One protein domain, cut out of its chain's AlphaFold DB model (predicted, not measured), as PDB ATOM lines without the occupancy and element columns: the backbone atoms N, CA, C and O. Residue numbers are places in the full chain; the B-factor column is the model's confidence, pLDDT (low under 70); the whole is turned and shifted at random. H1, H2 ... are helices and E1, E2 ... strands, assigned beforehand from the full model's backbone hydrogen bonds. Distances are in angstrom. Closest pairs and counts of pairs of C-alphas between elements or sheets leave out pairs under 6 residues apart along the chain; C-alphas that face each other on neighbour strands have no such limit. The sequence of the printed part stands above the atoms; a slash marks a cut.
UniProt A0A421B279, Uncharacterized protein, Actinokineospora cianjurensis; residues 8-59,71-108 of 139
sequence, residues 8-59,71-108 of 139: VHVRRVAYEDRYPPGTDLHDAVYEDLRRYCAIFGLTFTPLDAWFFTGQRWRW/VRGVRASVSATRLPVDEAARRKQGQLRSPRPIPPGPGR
ATOM      1  N   VAL A   8     114.457  64.051 101.591       89.88
ATOM      2  CA  VAL A   8     115.613  64.171 102.477       89.88
ATOM      3  C   VAL A   8     115.119  64.319 103.907       89.88
ATOM      4  O   VAL A   8     114.330  65.210 104.224       89.88
ATOM      5  N   HIS A   9     115.609  63.472 104.806       92.38
ATOM      6  CA  HIS A   9     115.288  63.593 106.221       92.38
ATOM      7  C   HIS A   9     116.170  64.659 106.883       92.38
ATOM      8  O   HIS A   9     117.395  64.538 106.913       92.38
ATOM      9  N   VAL A  10     115.551  65.698 107.441       91.94
ATOM     10  CA  VAL A  10     116.239  66.820 108.090       91.94
ATOM     11  C   VAL A  10     116.001  66.763 109.592       91.94
ATOM     12  O   VAL A  10     114.878  66.562 110.050       91.94
ATOM     13  N   ARG A  11     117.067  66.968 110.370       92.06
ATOM     14  CA  ARG A  11     117.015  67.029 111.836       92.06
ATOM     15  C   ARG A  11     117.719  68.278 112.338       92.06
ATOM     16  O   ARG A  11     118.862  68.523 111.956       92.06
ATOM     17  N   ARG A  12     117.073  69.025 113.232       91.62
ATOM     18  CA  ARG A  12     117.643  70.181 113.941       91.62
ATOM     19  C   ARG A  12     117.407  70.053 115.439       91.62
ATOM     20  O   ARG A  12     116.518  69.323 115.871       91.62
ATOM     21  N   VAL A  13     118.237  70.729 116.229       92.31
ATOM     22  CA  VAL A  13     118.182  70.660 117.694       92.31
ATOM     23  C   VAL A  13     118.425  72.037 118.302       92.31
ATOM     24  O   VAL A  13     119.396  72.704 117.947       92.31
ATOM     25  N   ALA A  14     117.578  72.425 119.254       91.31
ATOM     26  CA  ALA A  14     117.783  73.566 120.136       91.31
ATOM     27  C   ALA A  14     118.130  73.083 121.552       91.31
ATOM     28  O   ALA A  14     117.514  72.143 122.049       91.31
ATOM     29  N   TYR A  15     119.104  73.729 122.198       90.94
ATOM     30  CA  TYR A  15     119.510  73.465 123.584       90.94
ATOM     31  C   TYR A  15     119.373  74.732 124.416       90.94
ATOM     32  O   TYR A  15     119.737  75.800 123.933       90.94
ATOM     33  N   GLU A  16     118.897  74.621 125.654       91.06
ATOM     34  CA  GLU A  16     118.646  75.785 126.520       91.06
ATOM     35  C   GLU A  16     119.878  76.653 126.793       91.06
ATOM     36  O   GLU A  16     119.745  77.863 126.901       91.06
ATOM     37  N   ASP A  17     121.080  76.079 126.815       89.75
ATOM     38  CA  ASP A  17     122.332  76.816 127.025       89.75
ATOM     39  C   ASP A  17     122.773  77.645 125.803       89.75
ATOM     40  O   ASP A  17     123.693  78.457 125.896       89.75
ATOM     41  N   ARG A  18     122.128  77.453 124.644       86.81
ATOM     42  CA  ARG A  18     122.392  78.205 123.405       86.81
ATOM     43  C   ARG A  18     121.409  79.347 123.170       86.81
ATOM     44  O   ARG A  18     121.609  80.119 122.233       86.81
ATOM     45  N   TYR A  19     120.362  79.451 123.985       86.44
ATOM     46  CA  TYR A  19     119.313  80.455 123.847       86.44
ATOM     47  C   TYR A  19     119.134  81.235 125.155       86.44
ATOM     48  O   TYR A  19     119.469  80.735 126.225       86.44
ATOM     49  N   PRO A  20     118.615  82.475 125.106       89.81
ATOM     50  CA  PRO A  20     118.289  83.213 126.318       89.81
ATOM     51  C   PRO A  20     117.330  82.433 127.238       89.81
ATOM     52  O   PRO A  20     116.434  81.744 126.732       89.81
ATOM     53  N   PRO A  21     117.449  82.579 128.570       86.00
ATOM     54  CA  PRO A  21     116.490  82.006 129.510       86.00
ATOM     55  C   PRO A  21     115.051  82.406 129.161       86.00
ATOM     56  O   PRO A  21     114.788  83.567 128.846       86.00
ATOM     57  N   GLY A  22     114.124  81.446 129.205       86.50
ATOM     58  CA  GLY A  22     112.717  81.665 128.842       86.50
ATOM     59  C   GLY A  22     112.400  81.540 127.347       86.50
ATOM     60  O   GLY A  22     111.240  81.669 126.975       86.50
ATOM     61  N   THR A  23     113.390  81.260 126.491       91.75
ATOM     62  CA  THR A  23     113.133  80.944 125.076       91.75
ATOM     63  C   THR A  23     112.361  79.632 124.957       91.75
ATOM     64  O   THR A  23     112.773  78.620 125.535       91.75
ATOM     65  N   ASP A  24     111.284  79.626 124.169       92.88
ATOM     66  CA  ASP A  24     110.633  78.381 123.773       92.88
ATOM     67  C   ASP A  24     111.534  77.615 122.794       92.88
ATOM     68  O   ASP A  24     111.822  78.050 121.675       92.88
ATOM     69  N   LEU A  25     112.022  76.462 123.245       89.12
ATOM     70  CA  LEU A  25     112.915  75.619 122.463       89.12
ATOM     71  C   LEU A  25     112.209  74.947 121.280       89.12
ATOM     72  O   LEU A  25     112.899  74.613 120.315       89.12
ATOM     73  N   HIS A  26     110.883  74.760 121.324       91.81
ATOM     74  CA  HIS A  26     110.107  74.253 120.189       91.81
ATOM     75  C   HIS A  26     110.099  75.261 119.043       91.81
ATOM     76  O   HIS A  26     110.477  74.913 117.921       91.81
ATOM     77  N   ASP A  27     109.772  76.518 119.337       91.25
ATOM     78  CA  ASP A  27     109.798  77.594 118.344       91.25
ATOM     79  C   ASP A  27     111.212  77.804 117.799       91.25
ATOM     80  O   ASP A  27     111.420  77.876 116.586       91.25
ATOM     81  N   ALA A  28     112.213  77.823 118.683       90.88
ATOM     82  CA  ALA A  28     113.603  78.017 118.285       90.88
ATOM     83  C   ALA A  28     114.100  76.920 117.328       90.88
ATOM     84  O   ALA A  28     114.738  77.223 116.315       90.88
ATOM     85  N   VAL A  29     113.812  75.644 117.621       92.56
ATOM     86  CA  VAL A  29     114.224  74.542 116.740       92.56
ATOM     87  C   VAL A  29     113.425  74.524 115.438       92.56
ATOM     88  O   VAL A  29     113.971  74.163 114.393       92.56
ATOM     89  N   TYR A  30     112.156  74.934 115.473       90.50
ATOM     90  CA  TYR A  30     111.311  74.999 114.289       90.50
ATOM     91  C   TYR A  30     111.764  76.097 113.319       90.50
ATOM     92  O   TYR A  30     111.872  75.856 112.115       90.50
ATOM     93  N   GLU A  31     112.126  77.276 113.826       89.31
ATOM     94  CA  GLU A  31     112.699  78.357 113.017       89.31
ATOM     95  C   GLU A  31     114.053  77.970 112.409       89.31
ATOM     96  O   GLU A  31     114.311  78.220 111.227       89.31
ATOM     97  N   ASP A  32     114.913  77.295 113.179       90.44
ATOM     98  CA  ASP A  32     116.188  76.779 112.673       90.44
ATOM     99  C   ASP A  32     115.975  75.727 111.568       90.44
ATOM    100  O   ASP A  32     116.663  75.740 110.543       90.44
ATOM    101  N   LEU A  33     114.961  74.865 111.717       90.88
ATOM    102  CA  LEU A  33     114.537  73.910 110.690       90.88
ATOM    103  C   LEU A  33     114.042  74.612 109.420       90.88
ATOM    104  O   LEU A  33     114.519  74.301 108.327       90.88
ATOM    105  N   ARG A  34     113.146  75.600 109.543       88.38
ATOM    106  CA  ARG A  34     112.650  76.393 108.404       88.38
ATOM    107  C   ARG A  34     113.785  77.089 107.663       88.38
ATOM    108  O   ARG A  34     113.841  77.030 106.433       88.38
ATOM    109  N   ARG A  35     114.702  77.726 108.394       82.50
ATOM    110  CA  ARG A  35     115.864  78.408 107.810       82.50
ATOM    111  C   ARG A  35     116.780  77.425 107.090       82.50
ATOM    112  O   ARG A  35     117.193  77.715 105.968       82.50
ATOM    113  N   TYR A  36     117.080  76.278 107.701       87.69
ATOM    114  CA  TYR A  36     117.885  75.234 107.069       87.69
ATOM    115  C   TYR A  36     117.243  74.782 105.752       87.69
ATOM    116  O   TYR A  36     117.882  74.841 104.703       87.69
ATOM    117  N   CYS A  37     115.959  74.423 105.774       87.50
ATOM    118  CA  CYS A  37     115.251  73.992 104.574       87.50
ATOM    119  C   CYS A  37     115.269  75.064 103.474       87.50
ATOM    120  O   CYS A  37     115.609  74.756 102.336       87.50
ATOM    121  N   ALA A  38     115.030  76.335 103.810       82.38
ATOM    122  CA  ALA A  38     115.084  77.426 102.838       82.38
ATOM    123  C   ALA A  38     116.466  77.577 102.170       82.38
ATOM    124  O   ALA A  38     116.545  77.754 100.954       82.38
ATOM    125  N   ILE A  39     117.557  77.469 102.940       82.56
ATOM    126  CA  ILE A  39     118.933  77.577 102.420       82.56
ATOM    127  C   ILE A  39     119.232  76.457 101.415       82.56
ATOM    128  O   ILE A  39     119.820  76.710 100.359       82.56
ATOM    129  N   PHE A  40     118.800  75.234 101.726       82.69
ATOM    130  CA  PHE A  40     119.074  74.042 100.921       82.69
ATOM    131  C   PHE A  40     118.015  73.751  99.846       82.69
ATOM    132  O   PHE A  40     118.087  72.710  99.192       82.69
ATOM    133  N   GLY A  41     117.061  74.668  99.632       84.38
ATOM    134  CA  GLY A  41     115.996  74.492  98.640       84.38
ATOM    135  C   GLY A  41     115.072  73.319  98.970       84.38
ATOM    136  O   GLY A  41     114.585  72.643  98.071       84.38
ATOM    137  N   LEU A  42     114.875  73.048 100.256       89.31
ATOM    138  CA  LEU A  42     113.981  72.020 100.764       89.31
ATOM    139  C   LEU A  42     112.666  72.663 101.208       89.31
ATOM    140  O   LEU A  42     112.633  73.798 101.692       89.31
ATOM    141  N   THR A  43     111.582  71.914 101.086       88.19
ATOM    142  CA  THR A  43     110.257  72.297 101.571       88.19
ATOM    143  C   THR A  43     109.680  71.175 102.425       88.19
ATOM    144  O   THR A  43     109.982  70.006 102.202       88.19
ATOM    145  N   PHE A  44     108.867  71.519 103.416       87.62
ATOM    146  CA  PHE A  44     108.148  70.557 104.250       87.62
ATOM    147  C   PHE A  44     106.846  71.182 104.750       87.62
ATOM    148  O   PHE A  44     106.758  72.411 104.867       87.62
ATOM    149  N   THR A  45     105.841  70.361 105.049       83.44
ATOM    150  CA  THR A  45     104.610  70.842 105.686       83.44
ATOM    151  C   THR A  45     104.858  70.982 107.184       83.44
ATOM    152  O   THR A  45     105.437  70.075 107.780       83.44
ATOM    153  N   PRO A  46     104.408  72.062 107.846       77.06
ATOM    154  CA  PRO A  46     104.542  72.206 109.297       77.06
ATOM    155  C   PRO A  46     104.073  70.987 110.105       77.06
ATOM    156  O   PRO A  46     104.705  70.649 111.100       77.06
ATOM    157  N   LEU A  47     103.010  70.319 109.645       78.94
ATOM    158  CA  LEU A  47     102.423  69.132 110.277       78.94
ATOM    159  C   LEU A  47     103.315  67.880 110.196       78.94
ATOM    160  O   LEU A  47     103.136  66.962 110.988       78.94
ATOM    161  N   ASP A  48     104.292  67.861 109.288       81.88
ATOM    162  CA  ASP A  48     105.206  66.729 109.098       81.88
ATOM    163  C   ASP A  48     106.397  66.778 110.074       81.88
ATOM    164  O   ASP A  48     107.197  65.843 110.142       81.88
ATOM    165  N   ALA A  49     106.561  67.883 110.811       89.00
ATOM    166  CA  ALA A  49     107.645  68.041 111.767       89.00
ATOM    167  C   ALA A  49     107.307  67.355 113.098       89.00
ATOM    168  O   ALA A  49     106.389  67.751 113.813       89.00
ATOM    169  N   TRP A  50     108.116  66.365 113.474       93.38
ATOM    170  CA  TRP A  50     108.033  65.705 114.773       93.38
ATOM    171  C   TRP A  50     109.023  66.301 115.760       93.38
ATOM    172  O   TRP A  50     110.215  66.437 115.464       93.38
ATOM    173  N   PHE A  51     108.532  66.583 116.961       90.75
ATOM    174  CA  PHE A  51     109.322  67.151 118.041       90.75
ATOM    175  C   PHE A  51     109.587  66.114 119.122       90.75
ATOM    176  O   PHE A  51     108.698  65.371 119.529       90.75
ATOM    177  N   PHE A  52     110.822  66.088 119.608       90.19
ATOM    178  CA  PHE A  52     111.246  65.236 120.706       90.19
ATOM    179  C   PHE A  52     111.940  66.107 121.739       90.19
ATOM    180  O   PHE A  52     112.947  66.745 121.433       90.19
ATOM    181  N   THR A  53     111.418  66.126 122.956       89.56
ATOM    182  CA  THR A  53     112.074  66.745 124.108       89.56
ATOM    183  C   THR A  53     113.030  65.742 124.738       89.56
ATOM    184  O   THR A  53     112.700  64.563 124.864       89.56
ATOM    185  N   GLY A  54     114.207  66.186 125.155       86.12
ATOM    186  CA  GLY A  54     115.184  65.303 125.778       86.12
ATOM    187  C   GLY A  54     116.350  66.064 126.380       86.12
ATOM    188  O   GLY A  54     116.390  67.292 126.371       86.12
ATOM    189  N   GLN A  55     117.308  65.320 126.915       83.19
ATOM    190  CA  GLN A  55     118.614  65.870 127.258       83.19
ATOM    191  C   GLN A  55     119.469  66.016 125.996       83.19
ATOM    192  O   GLN A  55     119.105  65.537 124.918       83.19
ATOM    193  N   ARG A  56     120.625  66.668 126.127       81.75
ATOM    194  CA  ARG A  56     121.578  66.859 125.034       81.75
ATOM    195  C   ARG A  56     121.881  65.554 124.280       81.75
ATOM    196  O   ARG A  56     122.598  64.691 124.780       81.75
ATOM    197  N   TRP A  57     121.365  65.432 123.050       72.81
ATOM    198  CA  TRP A  57     121.634  64.295 122.168       72.81
ATOM    199  C   TRP A  57     123.111  64.301 121.781       72.81
ATOM    200  O   TRP A  57     123.572  65.188 121.057       72.81
ATOM    201  N   ARG A  58     123.859  63.296 122.243       66.69
ATOM    202  CA  ARG A  58     125.215  63.036 121.755       66.69
ATOM    203  C   ARG A  58     125.121  62.524 120.317       66.69
ATOM    204  O   ARG A  58     124.552  61.462 120.071       66.69
ATOM    205  N   TRP A  59     125.655  63.281 119.361       56.53
ATOM    206  CA  TRP A  59     125.999  62.715 118.056       56.53
ATOM    207  C   TRP A  59     127.169  61.754 118.271       56.53
ATOM    208  O   TRP A  59     128.092  62.065 119.022       56.53
ATOM    209  N   VAL A  71     121.399  69.407 130.225       81.38
ATOM    210  CA  VAL A  71     120.952  70.505 129.380       81.38
ATOM    211  C   VAL A  71     119.737  70.028 128.605       81.38
ATOM    212  O   VAL A  71     119.832  69.108 127.780       81.38
ATOM    213  N   ARG A  72     118.597  70.663 128.864       86.31
ATOM    214  CA  ARG A  72     117.354  70.408 128.142       86.31
ATOM    215  C   ARG A  72     117.511  70.791 126.675       86.31
ATOM    216  O   ARG A  72     118.059  71.842 126.330       86.31
ATOM    217  N   GLY A  73     116.981  69.952 125.800       91.12
ATOM    218  CA  GLY A  73     116.906  70.214 124.378       91.12
ATOM    219  C   GLY A  73     115.585  69.786 123.760       91.12
ATOM    220  O   GLY A  73     114.853  68.951 124.293       91.12
ATOM    221  N   VAL A  74     115.312  70.357 122.592       91.69
ATOM    222  CA  VAL A  74     114.212  69.965 121.713       91.69
ATOM    223  C   VAL A  74     114.790  69.668 120.339       91.69
ATOM    224  O   VAL A  74     115.526  70.476 119.772       91.69
ATOM    225  N   ARG A  75     114.475  68.490 119.809       92.75
ATOM    226  CA  ARG A  75     114.832  68.054 118.461       92.75
ATOM    227  C   ARG A  75     113.602  68.128 117.573       92.75
ATOM    228  O   ARG A  75     112.588  67.536 117.923       92.75
ATOM    229  N   ALA A  76     113.731  68.756 116.411       92.50
ATOM    230  CA  ALA A  76     112.757  68.663 115.331       92.50
ATOM    231  C   ALA A  76     113.300  67.765 114.214       92.50
ATOM    232  O   ALA A  76     114.459  67.902 113.809       92.50
ATOM    233  N   SER A  77     112.459  66.863 113.720       93.69
ATOM    234  CA  SER A  77     112.755  65.949 112.617       93.69
ATOM    235  C   SER A  77     111.645  66.030 111.576       93.69
ATOM    236  O   SER A  77     110.477  65.992 111.948       93.69
ATOM    237  N   VAL A  78     111.986  66.090 110.290       93.69
ATOM    238  CA  VAL A  78     111.001  66.108 109.197       93.69
ATOM    239  C   VAL A  78     111.534  65.382 107.967       93.69
ATOM    240  O   VAL A  78     112.739  65.384 107.711       93.69
ATOM    241  N   SER A  79     110.642  64.778 107.189       91.94
ATOM    242  CA  SER A  79     110.939  64.363 105.816       91.94
ATOM    243  C   SER A  79     110.640  65.536 104.888       91.94
ATOM    244  O   SER A  79     109.485  65.876 104.663       91.94
ATOM    245  N   ALA A  80     111.686  66.201 104.403       89.56
ATOM    246  CA  ALA A  80     111.565  67.349 103.515       89.56
ATOM    247  C   ALA A  80     111.720  66.918 102.056       89.56
ATOM    248  O   ALA A  80     112.464  65.994 101.735       89.56
ATOM    249  N   THR A  81     111.056  67.624 101.158       89.69
ATOM    250  CA  THR A  81     111.158  67.408  99.718       89.69
ATOM    251  C   THR A  81     112.082  68.450  99.114       89.69
ATOM    252  O   THR A  81     111.953  69.644  99.407       89.69
ATOM    253  N   ARG A  82     113.023  68.030  98.269       82.94
ATOM    254  CA  ARG A  82     113.840  68.974  97.508       82.94
ATOM    255  C   ARG A  82     113.002  69.617  96.406       82.94
ATOM    256  O   ARG A  82     112.356  68.931  95.621       82.94
ATOM    257  N   LEU A  83     113.012  70.947  96.364       75.12
ATOM    258  CA  LEU A  83     112.381  71.701  95.290       75.12
ATOM    259  C   LEU A  83     113.173  71.510  93.988       75.12
ATOM    260  O   LEU A  83     114.407  71.433  94.040       75.12
ATOM    261  N   PRO A  84     112.501  71.505  92.824       69.00
ATOM    262  CA  PRO A  84     113.177  71.580  91.535       69.00
ATOM    263  C   PRO A  84     114.149  72.768  91.504       69.00
ATOM    264  O   PRO A  84     113.864  73.823  92.079       69.00
ATOM    265  N   VAL A  85     115.291  72.613  90.826       64.31
ATOM    266  CA  VAL A  85     116.370  73.623  90.775       64.31
ATOM    267  C   VAL A  85     115.838  75.006  90.375       64.31
ATOM    268  O   VAL A  85     116.194  76.012  90.995       64.31
ATOM    269  N   ASP A  86     114.907  75.045  89.422       64.69
ATOM    270  CA  ASP A  86     114.276  76.276  88.943       64.69
ATOM    271  C   ASP A  86     113.376  76.933  89.996       64.69
ATOM    272  O   ASP A  86     113.354  78.158  90.126       64.69
ATOM    273  N   GLU A  87     112.658  76.146  90.799       59.66
ATOM    274  CA  GLU A  87     111.809  76.670  91.869       59.66
ATOM    275  C   GLU A  87     112.646  77.146  93.064       59.66
ATOM    276  O   GLU A  87     112.359  78.195  93.645       59.66
ATOM    277  N   ALA A  88     113.738  76.447  93.387       58.06
ATOM    278  CA  ALA A  88     114.700  76.894  94.390       58.06
ATOM    279  C   ALA A  88     115.364  78.224  93.984       58.06
ATOM    280  O   ALA A  88     115.489  79.135  94.809       58.06
ATOM    281  N   ALA A  89     115.739  78.377  92.709       60.62
ATOM    282  CA  ALA A  89     116.275  79.622  92.158       60.62
ATOM    283  C   ALA A  89     115.229  80.753  92.152       60.62
ATOM    284  O   ALA A  89     115.537  81.876  92.560       60.62
ATOM    285  N   ARG A  90     113.972  80.454  91.786       59.75
ATOM    286  CA  ARG A  90     112.848  81.406  91.846       59.75
ATOM    287  C   ARG A  90     112.519  81.838  93.272       59.75
ATOM    288  O   ARG A  90     112.290  83.021  93.482       59.75
ATOM    289  N   ARG A  91     112.540  80.945  94.270       58.47
ATOM    290  CA  ARG A  91     112.343  81.321  95.686       58.47
ATOM    291  C   ARG A  91     113.500  82.161  96.222       58.47
ATOM    292  O   ARG A  91     113.244  83.139  96.922       58.47
ATOM    293  N   LYS A  92     114.747  81.856  95.839       57.38
ATOM    294  CA  LYS A  92     115.906  82.723  96.129       57.38
ATOM    295  C   LYS A  92     115.722  84.121  95.518       57.38
ATOM    296  O   LYS A  92     115.902  85.111  96.218       57.38
ATOM    297  N   GLN A  93     115.283  84.221  94.260       50.84
ATOM    298  CA  GLN A  93     114.996  85.507  93.603       50.84
ATOM    299  C   GLN A  93     113.746  86.223  94.152       50.84
ATOM    300  O   GLN A  93     113.727  87.450  94.223       50.84
ATOM    301  N   GLY A  94     112.719  85.484  94.570       52.72
ATOM    302  CA  GLY A  94     111.494  86.009  95.176       52.72
ATOM    303  C   GLY A  94     111.730  86.584  96.573       52.72
ATOM    304  O   GLY A  94     111.208  87.651  96.882       52.72
ATOM    305  N   GLN A  95     112.600  85.961  97.379       52.41
ATOM    306  CA  GLN A  95     113.113  86.565  98.618       52.41
ATOM    307  C   GLN A  95     113.930  87.839  98.355       52.41
ATOM    308  O   GLN A  95     113.856  88.780  99.139       52.41
ATOM    309  N   LEU A  96     114.665  87.908  97.240       49.50
ATOM    310  CA  LEU A  96     115.388  89.118  96.820       49.50
ATOM    311  C   LEU A  96     114.453  90.261  96.378       49.50
ATOM    312  O   LEU A  96     114.840  91.423  96.464       49.50
ATOM    313  N   ARG A  97     113.229  89.958  95.926       43.88
ATOM    314  CA  ARG A  97     112.273  90.943  95.382       43.88
ATOM    315  C   ARG A  97     111.208  91.421  96.365       43.88
ATOM    316  O   ARG A  97     110.328  92.192  95.990       43.88
ATOM    317  N   SER A  98     111.277  91.030  97.630       49.94
ATOM    318  CA  SER A  98     110.426  91.628  98.657       49.94
ATOM    319  C   SER A  98     111.126  91.686 100.001       49.94
ATOM    320  O   SER A  98     110.977  90.782 100.821       49.94
ATOM    321  N   PRO A  99     111.793  92.803 100.309       45.19
ATOM    322  CA  PRO A  99     111.877  93.246 101.670       45.19
ATOM    323  C   PRO A  99     110.719  94.225 101.896       45.19
ATOM    324  O   PRO A  99     110.827  95.412 101.598       45.19
ATOM    325  N   ARG A 100     109.660  93.791 102.590       45.78
ATOM    326  CA  ARG A 100     109.361  94.618 103.764       45.78
ATOM    327  C   ARG A 100     110.653  94.561 104.573       45.78
ATOM    328  O   ARG A 100     111.097  93.442 104.837       45.78
ATOM    329  N   PRO A 101     111.320  95.691 104.854       42.56
ATOM    330  CA  PRO A 101     112.549  95.653 105.618       42.56
ATOM    331  C   PRO A 101     112.247  94.885 106.899       42.56
ATOM    332  O   PRO A 101     111.419  95.304 107.706       42.56
ATOM    333  N   ILE A 102     112.873  93.717 107.039       46.53
ATOM    334  CA  ILE A 102     112.955  93.035 108.319       46.53
ATOM    335  C   ILE A 102     113.593  94.093 109.221       46.53
ATOM    336  O   ILE A 102     114.687  94.559 108.873       46.53
ATOM    337  N   PRO A 103     112.925  94.561 110.296       44.94
ATOM    338  CA  PRO A 103     113.575  95.475 111.222       44.94
ATOM    339  C   PRO A 103     114.900  94.812 111.584       44.94
ATOM    340  O   PRO A 103     114.877  93.609 111.866       44.94
ATOM    341  N   PRO A 104     116.045  95.513 111.467       45.56
ATOM    342  CA  PRO A 104     117.333  94.888 111.683       45.56
ATOM    343  C   PRO A 104     117.240  94.159 113.012       45.56
ATOM    344  O   PRO A 104     117.044  94.789 114.055       45.56
ATOM    345  N   GLY A 105     117.318  92.824 112.944       51.22
ATOM    346  CA  GLY A 105     117.468  92.011 114.136       51.22
ATOM    347  C   GLY A 105     118.574  92.665 114.953       51.22
ATOM    348  O   GLY A 105     119.515  93.197 114.348       51.22
ATOM    349  N   PRO A 106     118.419  92.742 116.282       46.72
ATOM    350  CA  PRO A 106     119.217  93.615 117.121       46.72
ATOM    351  C   PRO A 106     120.678  93.584 116.683       46.72
ATOM    352  O   PRO A 106     121.315  92.536 116.732       46.72
ATOM    353  N   GLY A 107     121.178  94.697 116.131       50.97
ATOM    354  CA  GLY A 107     122.503  94.707 115.506       50.97
ATOM    355  C   GLY A 107     123.573  94.241 116.498       50.97
ATOM    356  O   GLY A 107     123.349  94.280 117.704       50.97
ATOM    357  N   ARG A 108     124.770  93.848 116.042       49.12
ATOM    358  CA  ARG A 108     125.885  93.407 116.923       49.12
ATOM    359  C   ARG A 108     126.089  94.274 118.186       49.12
ATOM    360  O   ARG A 108     126.459  93.753 119.230       49.12
TER     361      ARG A 108
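AT A GLANCE: This is residues 8 to 59 and 71 to 108 of the 139 residues of an uncharacterized protein of Actinokineospora cianjurensis (UniProt A0A421B279). A small twisted sheet of three strands has one helix, H1, lying slantwise over one face, and no named helix covers the other face. The second helix, H2, stands beyond one end of the sheet, joined to the end of E3, and residues 93 to 108, of which 93 to 96 belong to H2, stand free of the rest. The printed part has 90 residues with three named strands and two named helices in the order E1, H1, E2, E3, H2; the sheet has the order E1 - E3 - E2, all antiparallel, and the class is mixed, helices and strands. The whole is only just loose, close to compact, with a radius of gyration of the C-alphas of 15.1 A, and spans 40 by 34 by 22 A.

HOW THE PARTS SIT: E1, residues 8 to 15, is an edge strand, antiparallel to the inner strand E3, residues 72 to 82, at 159 degrees; N 8 and O 80 are 2.8 A apart, within hydrogen-bond range. H1, residues 25 to 39, is on the sheet at a height over the sheet of 6.6 A. It lies over E1 and E3, slantwise to the strands, at 40 degrees to E1 on the local plane. Its closest C-alphas to E1 are those of Val 29 and Ala 14, 5.0 A apart; to E3, those of Leu 25 and Val 74, 5.8 A apart. E2, residues 50 to 55, is the other edge strand, antiparallel to E3 at 150 degrees, with N 52 and O 75 within hydrogen-bond range at 2.8 A. E1, H1 and E2 form a split strand-helix-strand unit, two strands running the same way with a helix between them along the chain and E3 between them in the sheet; its crossover is right-handed. With H1 on one face, sheet and helix make two layers. Residues 42 to 43 pair antiparallel with residues 81 to 82 of E3, which bends by 52 degrees at residue 79. H2, residues 85 to 96, is not on the sheet, and is apart from E1 and E2; H1 and H2 are near each other, with 5 pairs of C-alphas within 10 A. In H1 and H2 every O i to N i+4 pair is within hydrogen-bond range.

IN THESE COORDINATES: E1 begins at C-alpha 8 (115.613, 64.171, 102.477) and is 23.4 A long. H1 measures 21.0 A, E2 16.4 A and E3 30.9 A. H2, 16.7 A long, ends at C-alpha 96 (115.388, 89.118, 96.820).

THE WHOLE: The C-alphas farthest apart, those of Val 71 and Asp 86, are 41.4 A apart. Residues 60 to 70 are cut out, and C-alphas 59 and 71 are 14.6 A apart across the cut. The link from E3 to H2 is tight; those from E1 to H1 and from H1 to E2 are short. The mean pLDDT of the printed part is 77.6; residues 58 to 59 and 84 to 108 are under 70.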